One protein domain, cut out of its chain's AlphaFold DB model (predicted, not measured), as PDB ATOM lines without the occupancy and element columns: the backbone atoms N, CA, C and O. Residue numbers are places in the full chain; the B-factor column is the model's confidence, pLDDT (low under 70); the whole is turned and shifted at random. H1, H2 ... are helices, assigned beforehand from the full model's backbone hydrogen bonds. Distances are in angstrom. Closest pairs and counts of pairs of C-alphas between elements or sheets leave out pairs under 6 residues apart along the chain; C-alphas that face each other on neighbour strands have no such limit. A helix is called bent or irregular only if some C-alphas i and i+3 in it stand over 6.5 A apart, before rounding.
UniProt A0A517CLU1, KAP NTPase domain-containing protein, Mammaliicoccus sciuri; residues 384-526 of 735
ATOM      1  N   PRO A 384     -31.904  -3.298 -40.379       52.56
ATOM      2  CA  PRO A 384     -33.158  -3.579 -39.682       52.56
ATOM      3  C   PRO A 384     -33.700  -2.362 -38.910       52.56
ATOM      4  O   PRO A 384     -34.874  -2.334 -38.555       52.56
ATOM      5  N   ILE A 385     -32.896  -1.319 -38.713       53.38
ATOM      6  CA  ILE A 385     -33.323  -0.008 -38.229       53.38
ATOM      7  C   ILE A 385     -34.265   0.707 -39.222       53.38
ATOM      8  O   ILE A 385     -35.315   1.186 -38.808       53.38
ATOM      9  N   THR A 386     -33.955   0.753 -40.526       49.53
ATOM     10  CA  THR A 386     -34.663   1.581 -41.546       49.53
ATOM     11  C   THR A 386     -36.155   1.285 -41.723       49.53
ATOM     12  O   THR A 386     -36.879   2.034 -42.368       49.53
ATOM     13  N   SER A 387     -36.631   0.189 -41.145       46.38
ATOM     14  CA  SER A 387     -38.018  -0.278 -41.224       46.38
ATOM     15  C   SER A 387     -38.722  -0.303 -39.864       46.38
ATOM     16  O   SER A 387     -39.885  -0.687 -39.795       46.38
ATOM     17  N   ILE A 388     -38.047   0.128 -38.791       57.44
ATOM     18  CA  ILE A 388     -38.667   0.486 -37.512       57.44
ATOM     19  C   ILE A 388     -38.515   2.005 -37.375       57.44
ATOM     20  O   ILE A 388     -37.408   2.460 -37.089       57.44
ATOM     21  N   PRO A 389     -39.589   2.803 -37.553       65.69
ATOM     22  CA  PRO A 389     -39.505   4.265 -37.541       65.69
ATOM     23  C   PRO A 389     -38.750   4.816 -36.328       65.69
ATOM     24  O   PRO A 389     -37.866   5.648 -36.492       65.69
ATOM     25  N   LYS A 390     -39.010   4.251 -35.140       71.88
ATOM     26  CA  LYS A 390     -38.335   4.610 -33.886       71.88
ATOM     27  C   LYS A 390     -36.828   4.335 -33.907       71.88
ATOM     28  O   LYS A 390     -36.051   5.163 -33.453       71.88
ATOM     29  N   LEU A 391     -36.394   3.189 -34.439       77.19
ATOM     30  CA  LEU A 391     -34.964   2.905 -34.554       77.19
ATOM     31  C   LEU A 391     -34.327   3.806 -35.604       77.19
ATOM     32  O   LEU A 391     -33.199   4.241 -35.409       77.19
ATOM     33  N   ASN A 392     -35.028   4.094 -36.705       76.12
ATOM     34  CA  ASN A 392     -34.487   4.974 -37.734       76.12
ATOM     35  C   ASN A 392     -34.293   6.380 -37.177       76.12
ATOM     36  O   ASN A 392     -33.238   6.961 -37.377       76.12
ATOM     37  N   GLU A 393     -35.253   6.866 -36.399       81.50
ATOM     38  CA  GLU A 393     -35.140   8.108 -35.643       81.50
ATOM     39  C   GLU A 393     -33.948   8.078 -34.672       81.50
ATOM     40  O   GLU A 393     -33.096   8.954 -34.749       81.50
ATOM     41  N   MET A 394     -33.787   7.016 -33.869       88.50
ATOM     42  CA  MET A 394     -32.606   6.844 -33.002       88.50
ATOM     43  C   MET A 394     -31.285   6.872 -33.775       88.50
ATOM     44  O   MET A 394     -30.303   7.456 -33.324       88.50
ATOM     45  N   LYS A 395     -31.242   6.209 -34.929       88.25
ATOM     46  CA  LYS A 395     -30.065   6.165 -35.792       88.25
ATOM     47  C   LYS A 395     -29.751   7.549 -36.360       88.25
ATOM     48  O   LYS A 395     -28.600   7.961 -36.321       88.25
ATOM     49  N   GLU A 396     -30.750   8.278 -36.849       88.31
ATOM     50  CA  GLU A 396     -30.556   9.655 -37.307       88.31
ATOM     51  C   GLU A 396     -30.088  10.560 -36.154       88.31
ATOM     52  O   GLU A 396     -29.185  11.368 -36.354       88.31
ATOM     53  N   SER A 397     -30.606  10.391 -34.930       91.00
ATOM     54  CA  SER A 397     -30.101  11.111 -33.750       91.00
ATOM     55  C   SER A 397     -28.627  10.787 -33.459       91.00
ATOM     56  O   SER A 397     -27.857  11.694 -33.152       91.00
ATOM     57  N   LEU A 398     -28.199   9.524 -33.615       89.62
ATOM     58  CA  LEU A 398     -26.785   9.132 -33.487       89.62
ATOM     59  C   LEU A 398     -25.898   9.841 -34.517       89.62
ATOM     60  O   LEU A 398     -24.888  10.438 -34.139       89.62
ATOM     61  N   LEU A 399     -26.282   9.794 -35.795       86.75
ATOM     62  CA  LEU A 399     -25.507  10.361 -36.904       86.75
ATOM     63  C   LEU A 399     -25.420  11.895 -36.833       86.75
ATOM     64  O   LEU A 399     -24.395  12.480 -37.183       86.75
ATOM     65  N   ASN A 400     -26.471  12.544 -36.325       88.00
ATOM     66  CA  ASN A 400     -26.558  14.000 -36.194       88.00
ATOM     67  C   ASN A 400     -26.022  14.547 -34.858       88.00
ATOM     68  O   ASN A 400     -26.137  15.747 -34.612       88.00
ATOM     69  N   ALA A 401     -25.423  13.701 -34.011       89.44
ATOM     70  CA  ALA A 401     -24.902  14.068 -32.690       89.44
ATOM     71  C   ALA A 401     -25.958  14.616 -31.695       89.44
ATOM     72  O   ALA A 401     -25.637  15.423 -30.820       89.44
ATOM     73  N   ASP A 402     -27.217  14.173 -31.803       92.81
ATOM     74  CA  ASP A 402     -28.314  14.565 -30.909       92.81
ATOM     75  C   ASP A 402     -28.449  13.588 -29.729       92.81
ATOM     76  O   ASP A 402     -29.216  12.618 -29.752       92.81
ATOM     77  N   ALA A 403     -27.663  13.838 -28.679       92.62
ATOM     78  CA  ALA A 403     -27.612  12.973 -27.505       92.62
ATOM     79  C   ALA A 403     -28.870  13.024 -26.623       92.62
ATOM     80  O   ALA A 403     -29.181  12.029 -25.971       92.62
ATOM     81  N   GLU A 404     -29.596  14.144 -26.591       93.69
ATOM     82  CA  GLU A 404     -30.801  14.279 -25.762       93.69
ATOM     83  C   GLU A 404     -31.945  13.448 -26.352       93.69
ATOM     84  O   GLU A 404     -32.527  12.599 -25.666       93.69
ATOM     85  N   MET A 405     -32.194  13.611 -27.656       92.25
ATOM     86  CA  MET A 405     -33.191  12.826 -28.372       92.25
ATOM     87  C   MET A 405     -32.837  11.337 -28.349       92.25
ATOM     88  O   MET A 405     -33.677  10.509 -27.987       92.25
ATOM     89  N   PHE A 406     -31.580  10.989 -28.646       95.69
ATOM     90  CA  PHE A 406     -31.132   9.600 -28.618       95.69
ATOM     91  C   PHE A 406     -31.294   8.961 -27.232       95.69
ATOM     92  O   PHE A 406     -31.787   7.837 -27.142       95.69
ATOM     93  N   GLY A 407     -30.924   9.668 -26.159       93.81
ATOM     94  CA  GLY A 407     -31.049   9.175 -24.785       93.81
ATOM     95  C   GLY A 407     -32.488   8.826 -24.415       93.81
ATOM     96  O   GLY A 407     -32.741   7.718 -23.943       93.81
ATOM     97  N   SER A 408     -33.436   9.720 -24.719       93.12
ATOM     98  CA  SER A 408     -34.864   9.481 -24.457       93.12
ATOM     99  C   SER A 408     -35.397   8.249 -25.201       93.12
ATOM    100  O   SER A 408     -36.029   7.370 -24.615       93.12
ATOM    101  N   LEU A 409     -35.064   8.119 -26.488       92.25
ATOM    102  CA  LEU A 409     -35.489   6.984 -27.297       92.25
ATOM    103  C   LEU A 409     -34.819   5.681 -26.845       92.25
ATOM    104  O   LEU A 409     -35.443   4.620 -26.912       92.25
ATOM    105  N   PHE A 410     -33.568   5.745 -26.386       93.81
ATOM    106  CA  PHE A 410     -32.803   4.596 -25.910       93.81
ATOM    107  C   PHE A 410     -33.386   3.999 -24.627       93.81
ATOM    108  O   PHE A 410     -33.472   2.774 -24.524       93.81
ATOM    109  N   GLU A 411     -33.833   4.826 -23.680       91.88
ATOM    110  CA  GLU A 411     -34.496   4.360 -22.454       91.88
ATOM    111  C   GLU A 411     -35.813   3.631 -22.754       91.88
ATOM    112  O   GLU A 411     -36.059   2.548 -22.219       91.88
ATOM    113  N   ASP A 412     -36.597   4.152 -23.700       87.81
ATOM    114  CA  ASP A 412     -37.901   3.602 -24.080       87.81
ATOM    115  C   ASP A 412     -37.827   2.410 -25.061       87.81
ATOM    116  O   ASP A 412     -38.857   1.946 -25.566       87.81
ATOM    117  N   THR A 413     -36.634   1.945 -25.433       87.00
ATOM    118  CA  THR A 413     -36.453   0.885 -26.444       87.00
ATOM    119  C   THR A 413     -36.163  -0.469 -25.796       87.00
ATOM    120  O   THR A 413     -35.412  -0.572 -24.826       87.00
ATOM    121  N   GLY A 414     -36.771  -1.533 -26.329       83.50
ATOM    122  CA  GLY A 414     -36.563  -2.896 -25.841       83.50
ATOM    123  C   GLY A 414     -35.140  -3.404 -26.094       83.50
ATOM    124  O   GLY A 414     -34.464  -2.968 -27.021       83.50
ATOM    125  N   GLU A 415     -34.692  -4.367 -25.288       83.94
ATOM    126  CA  GLU A 415     -33.324  -4.905 -25.356       83.94
ATOM    127  C   GLU A 415     -32.963  -5.484 -26.733       83.94
ATOM    128  O   GLU A 415     -31.880  -5.221 -27.249       83.94
ATOM    129  N   GLU A 416     -33.876  -6.227 -27.363       73.38
ATOM    130  CA  GLU A 416     -33.662  -6.809 -28.696       73.38
ATOM    131  C   GLU A 416     -33.446  -5.721 -29.763       73.38
ATOM    132  O   GLU A 416     -32.511  -5.806 -30.558       73.38
ATOM    133  N   ASP A 417     -34.237  -4.647 -29.715       77.06
ATOM    134  CA  ASP A 417     -34.160  -3.523 -30.653       77.06
ATOM    135  C   ASP A 417     -32.868  -2.700 -30.467       77.06
ATOM    136  O   ASP A 417     -32.277  -2.246 -31.451       77.06
ATOM    137  N   LYS A 418     -32.362  -2.574 -29.231       87.12
ATOM    138  CA  LYS A 418     -31.037  -1.982 -28.965       87.12
ATOM    139  C   LYS A 418     -29.925  -2.809 -29.610       87.12
ATOM    140  O   LYS A 418     -29.087  -2.258 -30.317       87.12
ATOM    141  N   TRP A 419     -29.923  -4.133 -29.439       77.94
ATOM    142  CA  TRP A 419     -28.919  -4.993 -30.083       77.94
ATOM    143  C   TRP A 419     -28.976  -4.921 -31.611       77.94
ATOM    144  O   TRP A 419     -27.937  -4.884 -32.270       77.94
ATOM    145  N   ILE A 420     -30.182  -4.853 -32.175       72.88
ATOM    146  CA  ILE A 420     -30.391  -4.650 -33.610       72.88
ATOM    147  C   ILE A 420     -29.755  -3.331 -34.066       72.88
ATOM    148  O   ILE A 420     -29.038  -3.319 -35.070       72.88
ATOM    149  N   LEU A 421     -29.976  -2.241 -33.325       84.12
ATOM    150  CA  LEU A 421     -29.429  -0.928 -33.653       84.12
ATOM    151  C   LEU A 421     -27.891  -0.960 -33.698       84.12
ATOM    152  O   LEU A 421     -27.288  -0.667 -34.729       84.12
ATOM    153  N   PHE A 422     -27.250  -1.386 -32.607       85.56
ATOM    154  CA  PHE A 422     -25.789  -1.331 -32.452       85.56
ATOM    155  C   PHE A 422     -25.020  -2.283 -33.376       85.56
ATOM    156  O   PHE A 422     -23.871  -2.003 -33.726       85.56
ATOM    157  N   ASN A 423     -25.647  -3.375 -33.817       79.50
ATOM    158  CA  ASN A 423     -25.062  -4.269 -34.818       79.50
ATOM    159  C   ASN A 423     -25.181  -3.727 -36.248       79.50
ATOM    160  O   ASN A 423     -24.430  -4.154 -37.123       79.50
ATOM    161  N   SER A 424     -26.098  -2.789 -36.490       75.69
ATOM    162  CA  SER A 424     -26.424  -2.336 -37.844       75.69
ATOM    163  C   SER A 424     -25.860  -0.952 -38.175       75.69
ATOM    164  O   SER A 424     -25.414  -0.750 -39.305       75.69
ATOM    165  N   VAL A 425     -25.790  -0.032 -37.202       83.06
ATOM    166  CA  VAL A 425     -25.203   1.317 -37.376       83.06
ATOM    167  C   VAL A 425     -23.800   1.295 -38.005       83.06
ATOM    168  O   VAL A 425     -23.589   2.084 -38.922       83.06
ATOM    169  N   PRO A 426     -22.860   0.397 -37.631       81.88
ATOM    170  CA  PRO A 426     -21.521   0.369 -38.229       81.88
ATOM    171  C   PRO A 426     -21.507   0.280 -39.757       81.88
ATOM    172  O   PRO A 426     -20.595   0.788 -40.399       81.88
ATOM    173  N   THR A 427     -22.524  -0.350 -40.352       70.44
ATOM    174  CA  THR A 427     -22.626  -0.510 -41.809       70.44
ATOM    175  C   THR A 427     -23.092   0.750 -42.545       70.44
ATOM    176  O   THR A 427     -23.031   0.781 -43.772       70.44
ATOM    177  N   GLU A 428     -23.541   1.776 -41.815       69.44
ATOM    178  CA  GLU A 428     -24.042   3.046 -42.356       69.44
ATOM    179  C   GLU A 428     -23.124   4.245 -42.089       69.44
ATOM    180  O   GLU A 428     -23.448   5.352 -42.506       69.44
ATOM    181  N   LEU A 429     -21.992   4.060 -41.408       78.12
ATOM    182  CA  LEU A 429     -21.055   5.152 -41.150       78.12
ATOM    183  C   LEU A 429     -20.198   5.400 -42.396       78.12
ATOM    184  O   LEU A 429     -19.405   4.541 -42.791       78.12
ATOM    185  N   PHE A 430     -20.350   6.572 -43.022       71.25
ATOM    186  CA  PHE A 430     -19.648   6.933 -44.254       71.25
ATOM    187  C   PHE A 430     -18.640   8.060 -44.004       71.25
ATOM    188  O   PHE A 430     -18.777   9.183 -44.484       71.25
ATOM    189  N   GLY A 431     -17.553   7.715 -43.312       78.88
ATOM    190  CA  GLY A 431     -16.393   8.586 -43.112       78.88
ATOM    191  C   GLY A 431     -16.239   9.106 -41.683       78.88
ATOM    192  O   GLY A 431     -17.060   8.846 -40.809       78.88
ATOM    193  N   GLU A 432     -15.157   9.857 -41.450       85.12
ATOM    194  CA  GLU A 432     -14.736  10.250 -40.096       85.12
ATOM    195  C   GLU A 432     -15.769  11.103 -39.345       85.12
ATOM    196  O   GLU A 432     -15.849  11.031 -38.120       85.12
ATOM    197  N   MET A 433     -16.550  11.928 -40.049       85.06
ATOM    198  CA  MET A 433     -17.524  12.817 -39.408       85.06
ATOM    199  C   MET A 433     -18.671  12.023 -38.770       85.06
ATOM    200  O   MET A 433     -18.996  12.256 -37.606       85.06
ATOM    201  N   ASP A 434     -19.216  11.039 -39.488       85.94
ATOM    202  CA  ASP A 434     -20.294  10.178 -38.992       85.94
ATOM    203  C   ASP A 434     -19.816   9.324 -37.812       85.94
ATOM    204  O   ASP A 434     -20.515   9.190 -36.803       85.94
ATOM    205  N   GLU A 435     -18.598   8.778 -37.912       91.44
ATOM    206  CA  GLU A 435     -17.952   8.013 -36.841       91.44
ATOM    207  C   GLU A 435     -17.808   8.854 -35.560       91.44
ATOM    208  O   GLU A 435     -18.203   8.408 -34.479       91.44
ATOM    209  N   ARG A 436     -17.300  10.093 -35.673       92.75
ATOM    210  CA  ARG A 436     -17.108  11.004 -34.530       92.75
ATOM    211  C   ARG A 436     -18.420  11.472 -33.919       92.75
ATOM    212  O   ARG A 436     -18.514  11.518 -32.692       92.75
ATOM    213  N   ASN A 437     -19.415  11.809 -34.736       91.94
ATOM    214  CA  ASN A 437     -20.739  12.212 -34.260       91.94
ATOM    215  C   ASN A 437     -21.399  11.079 -33.473       91.94
ATOM    216  O   ASN A 437     -21.836  11.270 -32.337       91.94
ATOM    217  N   THR A 438     -21.375   9.875 -34.045       94.25
ATOM    218  CA  THR A 438     -21.962   8.684 -33.431       94.25
ATOM    219  C   THR A 438     -21.288   8.376 -32.099       94.25
ATOM    220  O   THR A 438     -21.956   8.294 -31.072       94.25
ATOM    221  N   LEU A 439     -19.958   8.264 -32.079       94.94
ATOM    222  CA  LEU A 439     -19.215   7.955 -30.857       94.94
ATOM    223  C   LEU A 439     -19.331   9.065 -29.798       94.94
ATOM    224  O   LEU A 439     -19.446   8.740 -28.621       94.94
ATOM    225  N   SER A 440     -19.390  10.347 -30.181       94.75
ATOM    226  CA  SER A 440     -19.658  11.455 -29.242       94.75
ATOM    227  C   SER A 440     -21.007  11.292 -28.530       94.75
ATOM    228  O   SER A 440     -21.101  11.480 -27.312       94.75
ATOM    229  N   THR A 441     -22.048  10.893 -29.267       95.38
ATOM    230  CA  THR A 441     -23.372  10.598 -28.699       95.38
ATOM    231  C   THR A 441     -23.321   9.404 -27.751       95.38
ATOM    232  O   THR A 441     -23.845   9.472 -26.639       95.38
ATOM    233  N   LEU A 442     -22.638   8.327 -28.148       95.75
ATOM    234  CA  LEU A 442     -22.489   7.128 -27.320       95.75
ATOM    235  C   LEU A 442     -21.715   7.413 -26.023       95.75
ATOM    236  O   LEU A 442     -22.166   7.043 -24.942       95.75
ATOM    237  N   ILE A 443     -20.601   8.145 -26.099       96.06
ATOM    238  CA  ILE A 443     -19.818   8.569 -24.928       96.06
ATOM    239  C   ILE A 443     -20.658   9.455 -24.006       96.06
ATOM    240  O   ILE A 443     -20.548   9.366 -22.784       96.06
ATOM    241  N   SER A 444     -21.541  10.284 -24.566       94.75
ATOM    242  CA  SER A 444     -22.434  11.132 -23.775       94.75
ATOM    243  C   SER A 444     -23.397  10.337 -22.887       94.75
ATOM    244  O   SER A 444     -23.810  10.882 -21.855       94.75
ATOM    245  N   ILE A 445     -23.690   9.076 -23.248       95.38
ATOM    246  CA  ILE A 445     -24.556   8.119 -22.539       95.38
ATOM    247  C   ILE A 445     -23.777   6.802 -22.307       95.38
ATOM    248  O   ILE A 445     -23.961   5.819 -23.034       95.38
ATOM    249  N   PRO A 446     -22.910   6.735 -21.277       95.06
ATOM    250  CA  PRO A 446     -21.907   5.671 -21.131       95.06
ATOM    251  C   PRO A 446     -22.433   4.229 -21.113       95.06
ATOM    252  O   PRO A 446     -21.737   3.315 -21.555       95.06
ATOM    253  N   VAL A 447     -23.670   4.005 -20.647       94.81
ATOM    254  CA  VAL A 447     -24.303   2.672 -20.616       94.81
ATOM    255  C   VAL A 447     -24.409   2.037 -22.007       94.81
ATOM    256  O   VAL A 447     -24.396   0.816 -22.127       94.81
ATOM    257  N   THR A 448     -24.435   2.838 -23.073       95.31
ATOM    258  CA  THR A 448     -24.471   2.342 -24.456       95.31
ATOM    259  C   THR A 448     -23.263   1.479 -24.822       95.31
ATOM    260  O   THR A 448     -23.393   0.577 -25.650       95.31
ATOM    261  N   GLY A 449     -22.118   1.665 -24.153       94.19
ATOM    262  CA  GLY A 449     -20.921   0.851 -24.368       94.19
ATOM    263  C   GLY A 449     -21.147  -0.643 -24.115       94.19
ATOM    264  O   GLY A 449     -20.444  -1.477 -24.674       94.19
ATOM    265  N   THR A 450     -22.166  -1.050 -23.347       94.69
ATOM    266  CA  THR A 450     -22.457  -2.484 -23.182       94.69
ATOM    267  C   THR A 450     -22.897  -3.161 -24.480       94.69
ATOM    268  O   THR A 450     -22.663  -4.358 -24.647       94.69
ATOM    269  N   TYR A 451     -23.503  -2.404 -25.400       91.44
ATOM    270  CA  TYR A 451     -24.041  -2.906 -26.668       91.44
ATOM    271  C   TYR A 451     -23.008  -2.916 -27.796       91.44
ATOM    272  O   TYR A 451     -23.223  -3.555 -28.824       91.44
ATOM    273  N   THR A 452     -21.857  -2.266 -27.606       90.50
ATOM    274  CA  THR A 452     -20.774  -2.249 -28.597       90.50
ATOM    275  C   THR A 452     -19.861  -3.478 -28.503       90.50
ATOM    276  O   THR A 452     -19.162  -3.793 -29.461       90.50
ATOM    277  N   GLN A 453     -19.922  -4.241 -27.402       86.25
ATOM    278  CA  GLN A 453     -19.034  -5.381 -27.102       86.25
ATOM    279  C   GLN A 453     -19.015  -6.493 -28.166       86.25
ATOM    280  O   GLN A 453     -18.025  -7.210 -28.287       86.25
ATOM    281  N   GLN A 454     -20.117  -6.699 -28.893       76.06
ATOM    282  CA  GLN A 454     -20.239  -7.802 -29.857       76.06
ATOM    283  C   GLN A 454     -19.578  -7.503 -31.206       76.06
ATOM    284  O   GLN A 454     -19.407  -8.414 -32.014       76.06
ATOM    285  N   ASN A 455     -19.206  -6.245 -31.455       76.81
ATOM    286  CA  ASN A 455     -18.663  -5.817 -32.730       76.81
ATOM    287  C   ASN A 455     -17.357  -5.042 -32.525       76.81
ATOM    288  O   ASN A 455     -17.360  -3.895 -32.081       76.81
ATOM    289  N   ILE A 456     -16.246  -5.677 -32.909       80.56
ATOM    290  CA  ILE A 456     -14.884  -5.139 -32.776       80.56
ATOM    291  C   ILE A 456     -14.698  -3.781 -33.470       80.56
ATOM    292  O   ILE A 456     -13.860  -2.990 -33.043       80.56
ATOM    293  N   TYR A 457     -15.525  -3.486 -34.479       86.62
ATOM    294  CA  TYR A 457     -15.537  -2.210 -35.188       86.62
ATOM    295  C   TYR A 457     -15.620  -1.010 -34.236       86.62
ATOM    296  O   TYR A 457     -14.922  -0.019 -34.422       86.62
ATOM    297  N   TRP A 458     -16.454  -1.091 -33.196       92.06
ATOM    298  CA  TRP A 458     -16.651   0.030 -32.277       92.06
ATOM    299  C   TRP A 458     -15.391   0.370 -31.486       92.06
ATOM    300  O   TRP A 458     -15.077   1.545 -31.318       92.06
ATOM    301  N   GLU A 459     -14.661  -0.645 -31.026       92.62
ATOM    302  CA  GLU A 459     -13.412  -0.439 -30.297       92.62
ATOM    303  C   GLU A 459     -12.299   0.067 -31.222       92.62
ATOM    304  O   GLU A 459     -11.541   0.956 -30.835       92.62
ATOM    305  N   GLU A 460     -12.234  -0.440 -32.455       90.50
ATOM    306  CA  GLU A 460     -11.305   0.039 -33.483       90.50
ATOM    307  C   GLU A 460     -11.534   1.527 -33.784       90.50
ATOM    308  O   GLU A 460     -10.607   2.328 -33.668       90.50
ATOM    309  N   LYS A 461     -12.784   1.927 -34.048       93.31
ATOM    310  CA  LYS A 461     -13.135   3.326 -34.331       93.31
ATOM    311  C   LYS A 461     -13.013   4.244 -33.130       93.31
ATOM    312  O   LYS A 461     -12.560   5.376 -33.276       93.31
ATOM    313  N   PHE A 462     -13.359   3.773 -31.935       95.44
ATOM    314  CA  PHE A 462     -13.100   4.533 -30.719       95.44
ATOM    315  C   PHE A 462     -11.606   4.845 -30.592       95.44
ATOM    316  O   PHE A 462     -11.248   6.003 -30.401       95.44
ATOM    317  N   ARG A 463     -10.743   3.837 -30.785       94.19
ATOM    318  CA  ARG A 463      -9.284   3.973 -30.712       94.19
ATOM    319  C   ARG A 463      -8.719   4.932 -31.759       94.19
ATOM    320  O   ARG A 463      -7.855   5.732 -31.413       94.19
ATOM    321  N   GLU A 464      -9.200   4.869 -33.001       93.50
ATOM    322  CA  GLU A 464      -8.785   5.778 -34.084       93.50
ATOM    323  C   GLU A 464      -9.048   7.256 -33.753       93.50
ATOM    324  O   GLU A 464      -8.274   8.120 -34.162       93.50
ATOM    325  N   HIS A 465     -10.097   7.551 -32.977       95.19
ATOM    326  CA  HIS A 465     -10.527   8.918 -32.653       95.19
ATOM    327  C   HIS A 465     -10.338   9.302 -31.169       95.19
ATOM    328  O   HIS A 465     -10.920  10.289 -30.715       95.19
ATOM    329  N   ILE A 466      -9.515   8.571 -30.400       95.38
ATOM    330  CA  ILE A 466      -9.294   8.821 -28.957       95.38
ATOM    331  C   ILE A 466      -8.855  10.267 -28.667       95.38
ATOM    332  O   ILE A 466      -9.375  10.868 -27.722       95.38
ATOM    333  N   ASP A 467      -7.933  10.825 -29.461       94.56
ATOM    334  CA  ASP A 467      -7.437  12.199 -29.275       94.56
ATOM    335  C   ASP A 467      -8.592  13.209 -29.362       94.56
ATOM    336  O   ASP A 467      -8.765  14.044 -28.476       94.56
ATOM    337  N   TYR A 468      -9.461  13.058 -30.369       94.69
ATOM    338  CA  TYR A 468     -10.625  13.924 -30.557       94.69
ATOM    339  C   TYR A 468     -11.564  13.888 -29.344       94.69
ATOM    340  O   TYR A 468     -11.943  14.938 -28.822       94.69
ATOM    341  N   PHE A 469     -11.921  12.697 -28.850       94.94
ATOM    342  CA  PHE A 469     -12.798  12.598 -27.677       94.94
ATOM    343  C   PHE A 469     -12.123  13.124 -26.416       94.94
ATOM    344  O   PHE A 469     -12.782  13.753 -25.593       94.94
ATOM    345  N   SER A 470     -10.812  12.921 -26.289       92.81
ATOM    346  CA  SER A 470     -10.036  13.440 -25.166       92.81
ATOM    347  C   SER A 470      -9.974  14.963 -25.157       92.81
ATOM    348  O   SER A 470      -9.771  15.522 -24.097       92.81
ATOM    349  N   GLU A 471     -10.182  15.656 -26.275       92.25
ATOM    350  CA  GLU A 471     -10.276  17.124 -26.312       92.25
ATOM    351  C   GLU A 471     -11.709  17.638 -26.075       92.25
ATOM    352  O   GLU A 471     -11.900  18.702 -25.488       92.25
ATOM    353  N   HIS A 472     -12.728  16.890 -26.517       89.81
ATOM    354  CA  HIS A 472     -14.104  17.397 -26.638       89.81
ATOM    355  C   HIS A 472     -15.105  16.789 -25.643       89.81
ATOM    356  O   HIS A 472     -16.250  17.233 -25.578       89.81
ATOM    357  N   SER A 473     -14.721  15.765 -24.879       91.50
ATOM    358  CA  SER A 473     -15.601  15.063 -23.936       91.50
ATOM    359  C   SER A 473     -15.022  15.016 -22.520       91.50
ATOM    360  O   SER A 473     -13.819  15.109 -22.307       91.50
ATOM    361  N   SER A 474     -15.900  14.859 -21.526       92.56
ATOM    362  CA  SER A 474     -15.491  14.728 -20.122       92.56
ATOM    363  C   SER A 474     -14.716  13.418 -19.892       92.56
ATOM    364  O   SER A 474     -15.235  12.359 -20.267       92.56
ATOM    365  N   PRO A 475     -13.556  13.442 -19.199       93.81
ATOM    366  CA  PRO A 475     -12.787  12.236 -18.872       93.81
ATOM    367  C   PRO A 475     -13.619  11.145 -18.196       93.81
ATOM    368  O   PRO A 475     -13.489   9.967 -18.527       93.81
ATOM    369  N   LYS A 476     -14.541  11.546 -17.310       94.19
ATOM    370  CA  LYS A 476     -15.498  10.657 -16.640       94.19
ATOM    371  C   LYS A 476     -16.319   9.846 -17.632       94.19
ATOM    372  O   LYS A 476     -16.330   8.619 -17.577       94.19
ATOM    373  N   LYS A 477     -16.990  10.536 -18.556       94.88
ATOM    374  CA  LYS A 477     -17.877   9.899 -19.532       94.88
ATOM    375  C   LYS A 477     -17.111   8.954 -20.455       94.88
ATOM    376  O   LYS A 477     -17.567   7.839 -20.702       94.88
ATOM    377  N   ILE A 478     -15.927   9.372 -20.910       95.56
ATOM    378  CA  ILE A 478     -15.069   8.550 -21.774       95.56
ATOM    379  C   ILE A 478     -14.633   7.276 -21.036       95.56
ATOM    380  O   ILE A 478     -14.733   6.178 -21.585       95.56
ATOM    381  N   TYR A 479     -14.206   7.401 -19.777       95.69
ATOM    382  CA  TYR A 479     -13.803   6.264 -18.949       95.69
ATOM    383  C   TYR A 479     -14.959   5.287 -18.691       95.69
ATOM    384  O   TYR A 479     -14.795   4.074 -18.851       95.69
ATOM    385  N   GLU A 480     -16.141   5.792 -18.329       95.69
ATOM    386  CA  GLU A 480     -17.327   4.966 -18.089       95.69
ATOM    387  C   GLU A 480     -17.765   4.221 -19.357       95.69
ATOM    388  O   GLU A 480     -18.042   3.020 -19.293       95.69
ATOM    389  N   PHE A 481     -17.748   4.892 -20.513       96.69
ATOM    390  CA  PHE A 481     -18.065   4.279 -21.802       96.69
ATOM    391  C   PHE A 481     -17.051   3.187 -22.168       96.69
ATOM    392  O   PHE A 481     -17.430   2.053 -22.466       96.69
ATOM    393  N   MET A 482     -15.750   3.480 -22.055       96.12
ATOM    394  CA  MET A 482     -14.670   2.517 -22.302       96.12
ATOM    395  C   MET A 482     -14.786   1.279 -21.393       96.12
ATOM    396  O   MET A 482     -14.564   0.146 -21.843       96.12
ATOM    397  N   LYS A 483     -15.150   1.476 -20.118       95.06
ATOM    398  CA  LYS A 483     -15.384   0.394 -19.153       95.06
ATOM    399  C   LYS A 483     -16.616  -0.432 -19.527       95.06
ATOM    400  O   LYS A 483     -16.544  -1.661 -19.483       95.06
ATOM    401  N   ALA A 484     -17.710   0.214 -19.931       95.50
ATOM    402  CA  ALA A 484     -18.917  -0.456 -20.413       95.50
ATOM    403  C   ALA A 484     -18.651  -1.281 -21.683       95.50
ATOM    404  O   ALA A 484     -19.164  -2.391 -21.794       95.50
ATOM    405  N   MET A 485     -17.781  -0.803 -22.577       93.88
ATOM    406  CA  MET A 485     -17.324  -1.518 -23.777       93.88
ATOM    407  C   MET A 485     -16.394  -2.705 -23.478       93.88
ATOM    408  O   MET A 485     -16.166  -3.535 -24.349       93.88
ATOM    409  N   LYS A 486     -15.885  -2.838 -22.242       94.12
ATOM    410  CA  LYS A 486     -14.875  -3.845 -21.851       94.12
ATOM    411  C   LYS A 486     -13.623  -3.811 -22.734       94.12
ATOM    412  O   LYS A 486     -13.058  -4.857 -23.046       94.12
ATOM    413  N   SER A 487     -13.186  -2.601 -23.068       92.06
ATOM    414  CA  SER A 487     -12.043  -2.368 -23.953       92.06
ATOM    415  C   SER A 487     -10.782  -3.110 -23.497       92.06
ATOM    416  O   SER A 487     -10.554  -3.326 -22.295       92.06
ATOM    417  N   ASP A 488      -9.940  -3.473 -24.456       92.50
ATOM    418  CA  ASP A 488      -8.681  -4.157 -24.220       92.50
ATOM    419  C   ASP A 488      -7.640  -3.263 -23.515       92.50
ATOM    420  O   ASP A 488      -7.816  -2.059 -23.298       92.50
ATOM    421  N   ASN A 489      -6.531  -3.875 -23.096       93.44
ATOM    422  CA  ASN A 489      -5.468  -3.162 -22.383       93.44
ATOM    423  C   ASN A 489      -4.746  -2.131 -23.258       93.44
ATOM    424  O   ASN A 489      -4.199  -1.168 -22.729       93.44
ATOM    425  N   SER A 490      -4.753  -2.319 -24.576       93.19
ATOM    426  CA  SER A 490      -4.133  -1.389 -25.511       93.19
ATOM    427  C   SER A 490      -4.973  -0.112 -25.629       93.19
ATOM    428  O   SER A 490      -4.426   0.981 -25.529       93.19
ATOM    429  N   THR A 491      -6.300  -0.228 -25.767       94.00
ATOM    430  CA  THR A 491      -7.233   0.911 -25.838       94.00
ATOM    431  C   THR A 491      -7.139   1.738 -24.564       94.00
ATOM    432  O   THR A 491      -7.017   2.957 -24.625       94.00
ATOM    433  N   LYS A 492      -7.123   1.062 -23.408       95.50
ATOM    434  CA  LYS A 492      -6.970   1.694 -22.092       95.50
ATOM    435  C   LYS A 492      -5.698   2.529 -21.980       95.50
ATOM    436  O   LYS A 492      -5.763   3.658 -21.510       95.50
ATOM    437  N   LYS A 493      -4.561   1.979 -22.420       94.25
ATOM    438  CA  LYS A 493      -3.271   2.670 -22.366       94.25
ATOM    439  C   LYS A 493      -3.245   3.905 -23.272       94.25
ATOM    440  O   LYS A 493      -2.869   4.976 -22.817       94.25
ATOM    441  N   ILE A 494      -3.696   3.766 -24.523       94.62
ATOM    442  CA  ILE A 494      -3.751   4.884 -25.483       94.62
ATOM    443  C   ILE A 494      -4.680   5.991 -24.971       94.62
ATOM    444  O   ILE A 494      -4.356   7.172 -25.070       94.62
ATOM    445  N   LEU A 495      -5.822   5.617 -24.383       95.06
ATOM    446  CA  LEU A 495      -6.734   6.581 -23.778       95.06
ATOM    447  C   LEU A 495      -6.074   7.328 -22.614       95.06
ATOM    448  O   LEU A 495      -6.215   8.543 -22.532       95.06
ATOM    449  N   GLY A 496      -5.345   6.627 -21.741       93.19
ATOM    450  CA  GLY A 496      -4.599   7.257 -20.653       93.19
ATOM    451  C   GLY A 496      -3.593   8.295 -21.150       93.19
ATOM    452  O   GLY A 496      -3.643   9.444 -20.722       93.19
ATOM    453  N   GLU A 497      -2.749   7.919 -22.116       92.31
ATOM    454  CA  GLU A 497      -1.762   8.818 -22.735       92.31
ATOM    455  C   GLU A 497      -2.423  10.063 -23.358       92.31
ATOM    456  O   GLU A 497      -1.954  11.188 -23.175       92.31
ATOM    457  N   SER A 498      -3.544   9.872 -24.058       93.69
ATOM    458  CA  SER A 498      -4.296  10.956 -24.692       93.69
ATOM    459  C   SER A 498      -4.972  11.888 -23.681       93.69
ATOM    460  O   SER A 498      -4.915  13.107 -23.837       93.69
ATOM    461  N   LEU A 499      -5.580  11.352 -22.616       92.38
ATOM    462  CA  LEU A 499      -6.194  12.170 -21.566       92.38
ATOM    463  C   LEU A 499      -5.146  13.038 -20.868       92.38
ATOM    464  O   LEU A 499      -5.356  14.239 -20.739       92.38
ATOM    465  N   THR A 500      -3.998  12.469 -20.497       89.25
ATOM    466  CA  THR A 500      -2.884  13.215 -19.891       89.25
ATOM    467  C   THR A 500      -2.379  14.353 -20.779       89.25
ATOM    468  O   THR A 500      -1.983  15.402 -20.281       89.25
ATOM    469  N   LYS A 501      -2.395  14.165 -22.099       89.25
ATOM    470  CA  LYS A 501      -1.936  15.169 -23.062       89.25
ATOM    471  C   LYS A 501      -2.969  16.272 -23.319       89.25
ATOM    472  O   LYS A 501      -2.587  17.429 -23.476       89.25
ATOM    473  N   ASN A 502      -4.247  15.906 -23.421       89.44
ATOM    474  CA  ASN A 502      -5.288  16.769 -23.986       89.44
ATOM    475  C   ASN A 502      -6.241  17.364 -22.927       89.44
ATOM    476  O   ASN A 502      -6.957  18.316 -23.232       89.44
ATOM    477  N   GLN A 503      -6.263  16.843 -21.692       88.31
ATOM    478  CA  GLN A 503      -7.136  17.328 -20.615       88.31
ATOM    479  C   GLN A 503      -6.363  18.063 -19.515       88.31
ATOM    480  O   GLN A 503      -5.245  17.678 -19.178       88.31
ATOM    481  N   PRO A 504      -6.970  19.091 -18.890       86.62
ATOM    482  CA  PRO A 504      -6.416  19.698 -17.689       86.62
ATOM    483  C   PRO A 504      -6.275  18.677 -16.556       86.62
ATOM    484  O   PRO A 504      -7.180  17.872 -16.319       86.62
ATOM    485  N   THR A 505      -5.191  18.782 -15.786       85.25
ATOM    486  CA  THR A 505      -4.916  17.910 -14.633       85.25
ATOM    487  C   THR A 505      -6.064  17.887 -13.615       85.25
ATOM    488  O   THR A 505      -6.332  16.840 -13.033       85.25
ATOM    489  N   GLU A 506      -6.794  18.999 -13.448       83.12
ATOM    490  CA  GLU A 506      -7.993  19.105 -12.591       83.12
ATOM    491  C   GLU A 506      -9.068  18.073 -12.969       83.12
ATOM    492  O   GLU A 506      -9.578  17.364 -12.109       83.12
ATOM    493  N   HIS A 507      -9.357  17.904 -14.262       87.56
ATOM    494  CA  HIS A 507     -10.394  16.968 -14.708       87.56
ATOM    495  C   HIS A 507      -9.961  15.501 -14.567       87.56
ATOM    496  O   HIS A 507     -10.792  14.618 -14.346       87.56
ATOM    497  N   ILE A 508      -8.662  15.224 -14.717       87.88
ATOM    498  CA  ILE A 508      -8.097  13.882 -14.517       87.88
ATOM    499  C   ILE A 508      -8.116  13.525 -13.025       87.88
ATOM    500  O   ILE A 508      -8.417  12.388 -12.655       87.88
ATOM    501  N   LEU A 509      -7.839  14.510 -12.170       86.00
ATOM    502  CA  LEU A 509      -7.944  14.394 -10.723       86.00
ATOM    503  C   LEU A 509      -9.383  14.071 -10.293       86.00
ATOM    504  O   LEU A 509      -9.586  13.093  -9.574       86.00
ATOM    505  N   ASP A 510     -10.375  14.810 -10.794       86.44
ATOM    506  CA  ASP A 510     -11.794  14.548 -10.521       86.44
ATOM    507  C   ASP A 510     -12.207  13.128 -10.939       86.44
ATOM    508  O   ASP A 510     -12.855  12.409 -10.175       86.44
ATOM    509  N   LEU A 511     -11.765  12.674 -12.122       90.25
ATOM    510  CA  LEU A 511     -11.998  11.304 -12.587       90.25
ATOM    511  C   LEU A 511     -11.445  10.267 -11.600       90.25
ATOM    512  O   LEU A 511     -12.119   9.280 -11.313       90.25
ATOM    513  N   TRP A 512     -10.223  10.455 -11.099       88.56
ATOM    514  CA  TRP A 512      -9.612   9.487 -10.188       88.56
ATOM    515  C   TRP A 512     -10.328   9.426  -8.836       88.56
ATOM    516  O   TRP A 512     -10.442   8.350  -8.251       88.56
ATOM    517  N   ILE A 513     -10.838  10.559  -8.360       85.38
ATOM    518  CA  ILE A 513     -11.575  10.648  -7.094       85.38
ATOM    519  C   ILE A 513     -12.907   9.918  -7.188       85.38
ATOM    520  O   ILE A 513     -13.261   9.139  -6.306       85.38
ATOM    521  N   GLU A 514     -13.647  10.147  -8.268       86.56
ATOM    522  CA  GLU A 514     -14.926   9.475  -8.474       86.56
ATOM    523  C   GLU A 514     -14.750   7.989  -8.822       86.56
ATOM    524  O   GLU A 514     -15.578   7.152  -8.459       86.56
ATOM    525  N   HIS A 515     -13.661   7.645  -9.516       90.19
ATOM    526  CA  HIS A 515     -13.349   6.292  -9.964       90.19
ATOM    527  C   HIS A 515     -11.949   5.880  -9.508       90.19
ATOM    528  O   HIS A 515     -10.982   5.909 -10.268       90.19
ATOM    529  N   SER A 516     -11.864   5.382  -8.277       86.31
ATOM    530  CA  SER A 516     -10.618   5.000  -7.596       86.31
ATOM    531  C   SER A 516      -9.669   4.082  -8.390       86.31
ATOM    532  O   SER A 516      -8.449   4.177  -8.253       86.31
ATOM    533  N   GLY A 517     -10.213   3.212  -9.251       86.25
ATOM    534  CA  GLY A 517      -9.452   2.312 -10.128       86.25
ATOM    535  C   GLY A 517      -9.044   2.896 -11.489       86.25
ATOM    536  O   GLY A 517      -8.404   2.189 -12.269       86.25
ATOM    537  N   ALA A 518      -9.417   4.140 -11.810       89.56
ATOM    538  CA  ALA A 518      -9.169   4.750 -13.119       89.56
ATOM    539  C   ALA A 518      -7.673   4.894 -13.416       89.56
ATOM    540  O   ALA A 518      -7.242   4.525 -14.505       89.56
ATOM    541  N   ARG A 519      -6.876   5.326 -12.430       89.06
ATOM    542  CA  ARG A 519      -5.415   5.470 -12.545       89.06
ATOM    543  C   ARG A 519      -4.736   4.185 -13.010       89.06
ATOM    544  O   ARG A 519      -3.995   4.203 -13.989       89.06
ATOM    545  N   ASP A 520      -5.027   3.069 -12.342       89.44
ATOM    546  CA  ASP A 520      -4.428   1.770 -12.673       89.44
ATOM    547  C   ASP A 520      -5.001   1.195 -13.976       89.44
ATOM    548  O   ASP A 520      -4.282   0.582 -14.759       89.44
ATOM    549  N   THR A 521      -6.293   1.416 -14.236       92.06
ATOM    550  CA  THR A 521      -6.955   0.921 -15.453       92.06
ATOM    551  C   THR A 521      -6.438   1.615 -16.709       92.06
ATOM    552  O   THR A 521      -6.297   0.955 -17.736       92.06
ATOM    553  N   LEU A 522      -6.182   2.924 -16.638       92.56
ATOM    554  CA  LEU A 522      -5.748   3.758 -17.760       92.56
ATOM    555  C   LEU A 522      -4.225   3.872 -17.883       92.56
ATOM    556  O   LEU A 522      -3.756   4.505 -18.818       92.56
ATOM    557  N   TYR A 523      -3.451   3.247 -16.988       91.12
ATOM    558  CA  TYR A 523      -1.986   3.341 -16.985       91.12
ATOM    559  C   TYR A 523      -1.498   4.800 -16.958       91.12
ATOM    560  O   TYR A 523      -0.598   5.171 -17.709       91.12
ATOM    561  N   LEU A 524      -2.115   5.635 -16.114       86.19
ATOM    562  CA  LEU A 524      -1.723   7.039 -15.956       86.19
ATOM    563  C   LEU A 524      -0.393   7.114 -15.193       86.19
ATOM    564  O   LEU A 524      -0.366   7.252 -13.970       86.19
ATOM    565  N   GLU A 525       0.708   6.953 -15.924       75.00
ATOM    566  CA  GLU A 525       2.068   7.108 -15.411       75.00
ATOM    567  C   GLU A 525       2.348   8.591 -15.101       75.00
ATOM    568  O   GLU A 525       1.933   9.477 -15.845       75.00
ATOM    569  N   ASP A 526       3.057   8.863 -13.998       76.69
ATOM    570  CA  ASP A 526       3.473  10.212 -13.563       76.69
ATOM    571  C   ASP A 526       2.331  11.176 -13.168       76.69
ATOM    572  O   ASP A 526       2.532  12.384 -13.015       76.69
TER     573      ASP A 526
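What this domain is: This is residues 384 to 526 of the 735 residues of the protein "KAP NTPase domain-containing protein" of Mammaliicoccus sciuri (UniProt A0A517CLU1). What shape does the model have? It is an elongated pile of short, mostly crossed helices, with H1, H2 and H3 at one end, H4, H5 and H8 in the middle, and H9, H10 and H11 at the other end. What is it built of? The 143 printed residues have eleven named helices, H1 to H11 in order, and no named strand; the class is all helix. How large is it? It is compact, with a radius of gyration of the C-alphas of 15.1 A, and spans 51 by 28 by 23 A.

How they stand to each other: What touches H9, residues 489 to 502? H7, residues 466 to 472, touches it at a steep tilt of 38 degrees, the same way; their closest C-alphas, of Ser 470 and Leu 499, are 5.4 A apart. H9 touches H6, residues 456 to 464, with residues 491 to 495 alone, closest at C-alphas 463 and 491, 6.1 A, and H11, residues 518 to 522, with residues 492 to 496 alone, closest at C-alphas 496 and 522, 4.7 A. What touches H8, residues 475 to 484? H10, residues 505 to 514, does, closest at C-alphas 476 and 511, 5.4 A. H5, residues 446 to 452, touches it at a shallow tilt of 34.9 degrees, only just short of steep, closest at C-alphas 446 and 481, 4.1 A. The hub H4, residues 432 to 444, touches it with residues 442 to 444 alone, about perpendicular at 89 degrees, closest at C-alphas 443 and 481, 5.6 A. What lies beyond H4? H1, residues 389 to 399, touches it, about perpendicular at 74 degrees, closest at C-alphas 398 and 438, 4.8 A. H1 forms a hairpin with H2, residues 403 to 411, closest at C-alphas 394 and 406, 5.4 A. H3, residues 415 to 428, touches H5 with residues 418 to 423 alone, closest at C-alphas 422 and 451, 6.2 A. How do the backbones run? Every O i to N i+4 pair is within hydrogen-bond range in H1, H2, H4 and H6 to H11; H3 has 7 of 10, and H5 has 0 of 3 beside 4 of 4 O i to N i+3 pairs.

Where its parts are: Which helices are longest? From first to last C-alpha, H3 measures 20.9 A, H9 20.0 A and H4 18.1 A. H3 is irregular, but only just: C-alphas 423 and 426 are 6.8 A apart. Where are the anchors? H1 begins at C-alpha 389, (-39.505, 4.265, -37.541), and H11 ends at C-alpha 522, (-5.748, 3.758, -17.760).

The domain as a whole: How far does it reach? The two C-alphas farthest apart, of Ser 387 and Asp 526, are 51.0 A apart. Is it continuous? The printed part has no cut, and each link from one helix to the next is tight. Where is confidence low? Residues 384 to 389 and residue 428 have pLDDT under 70; the mean of the printed part is 87.5.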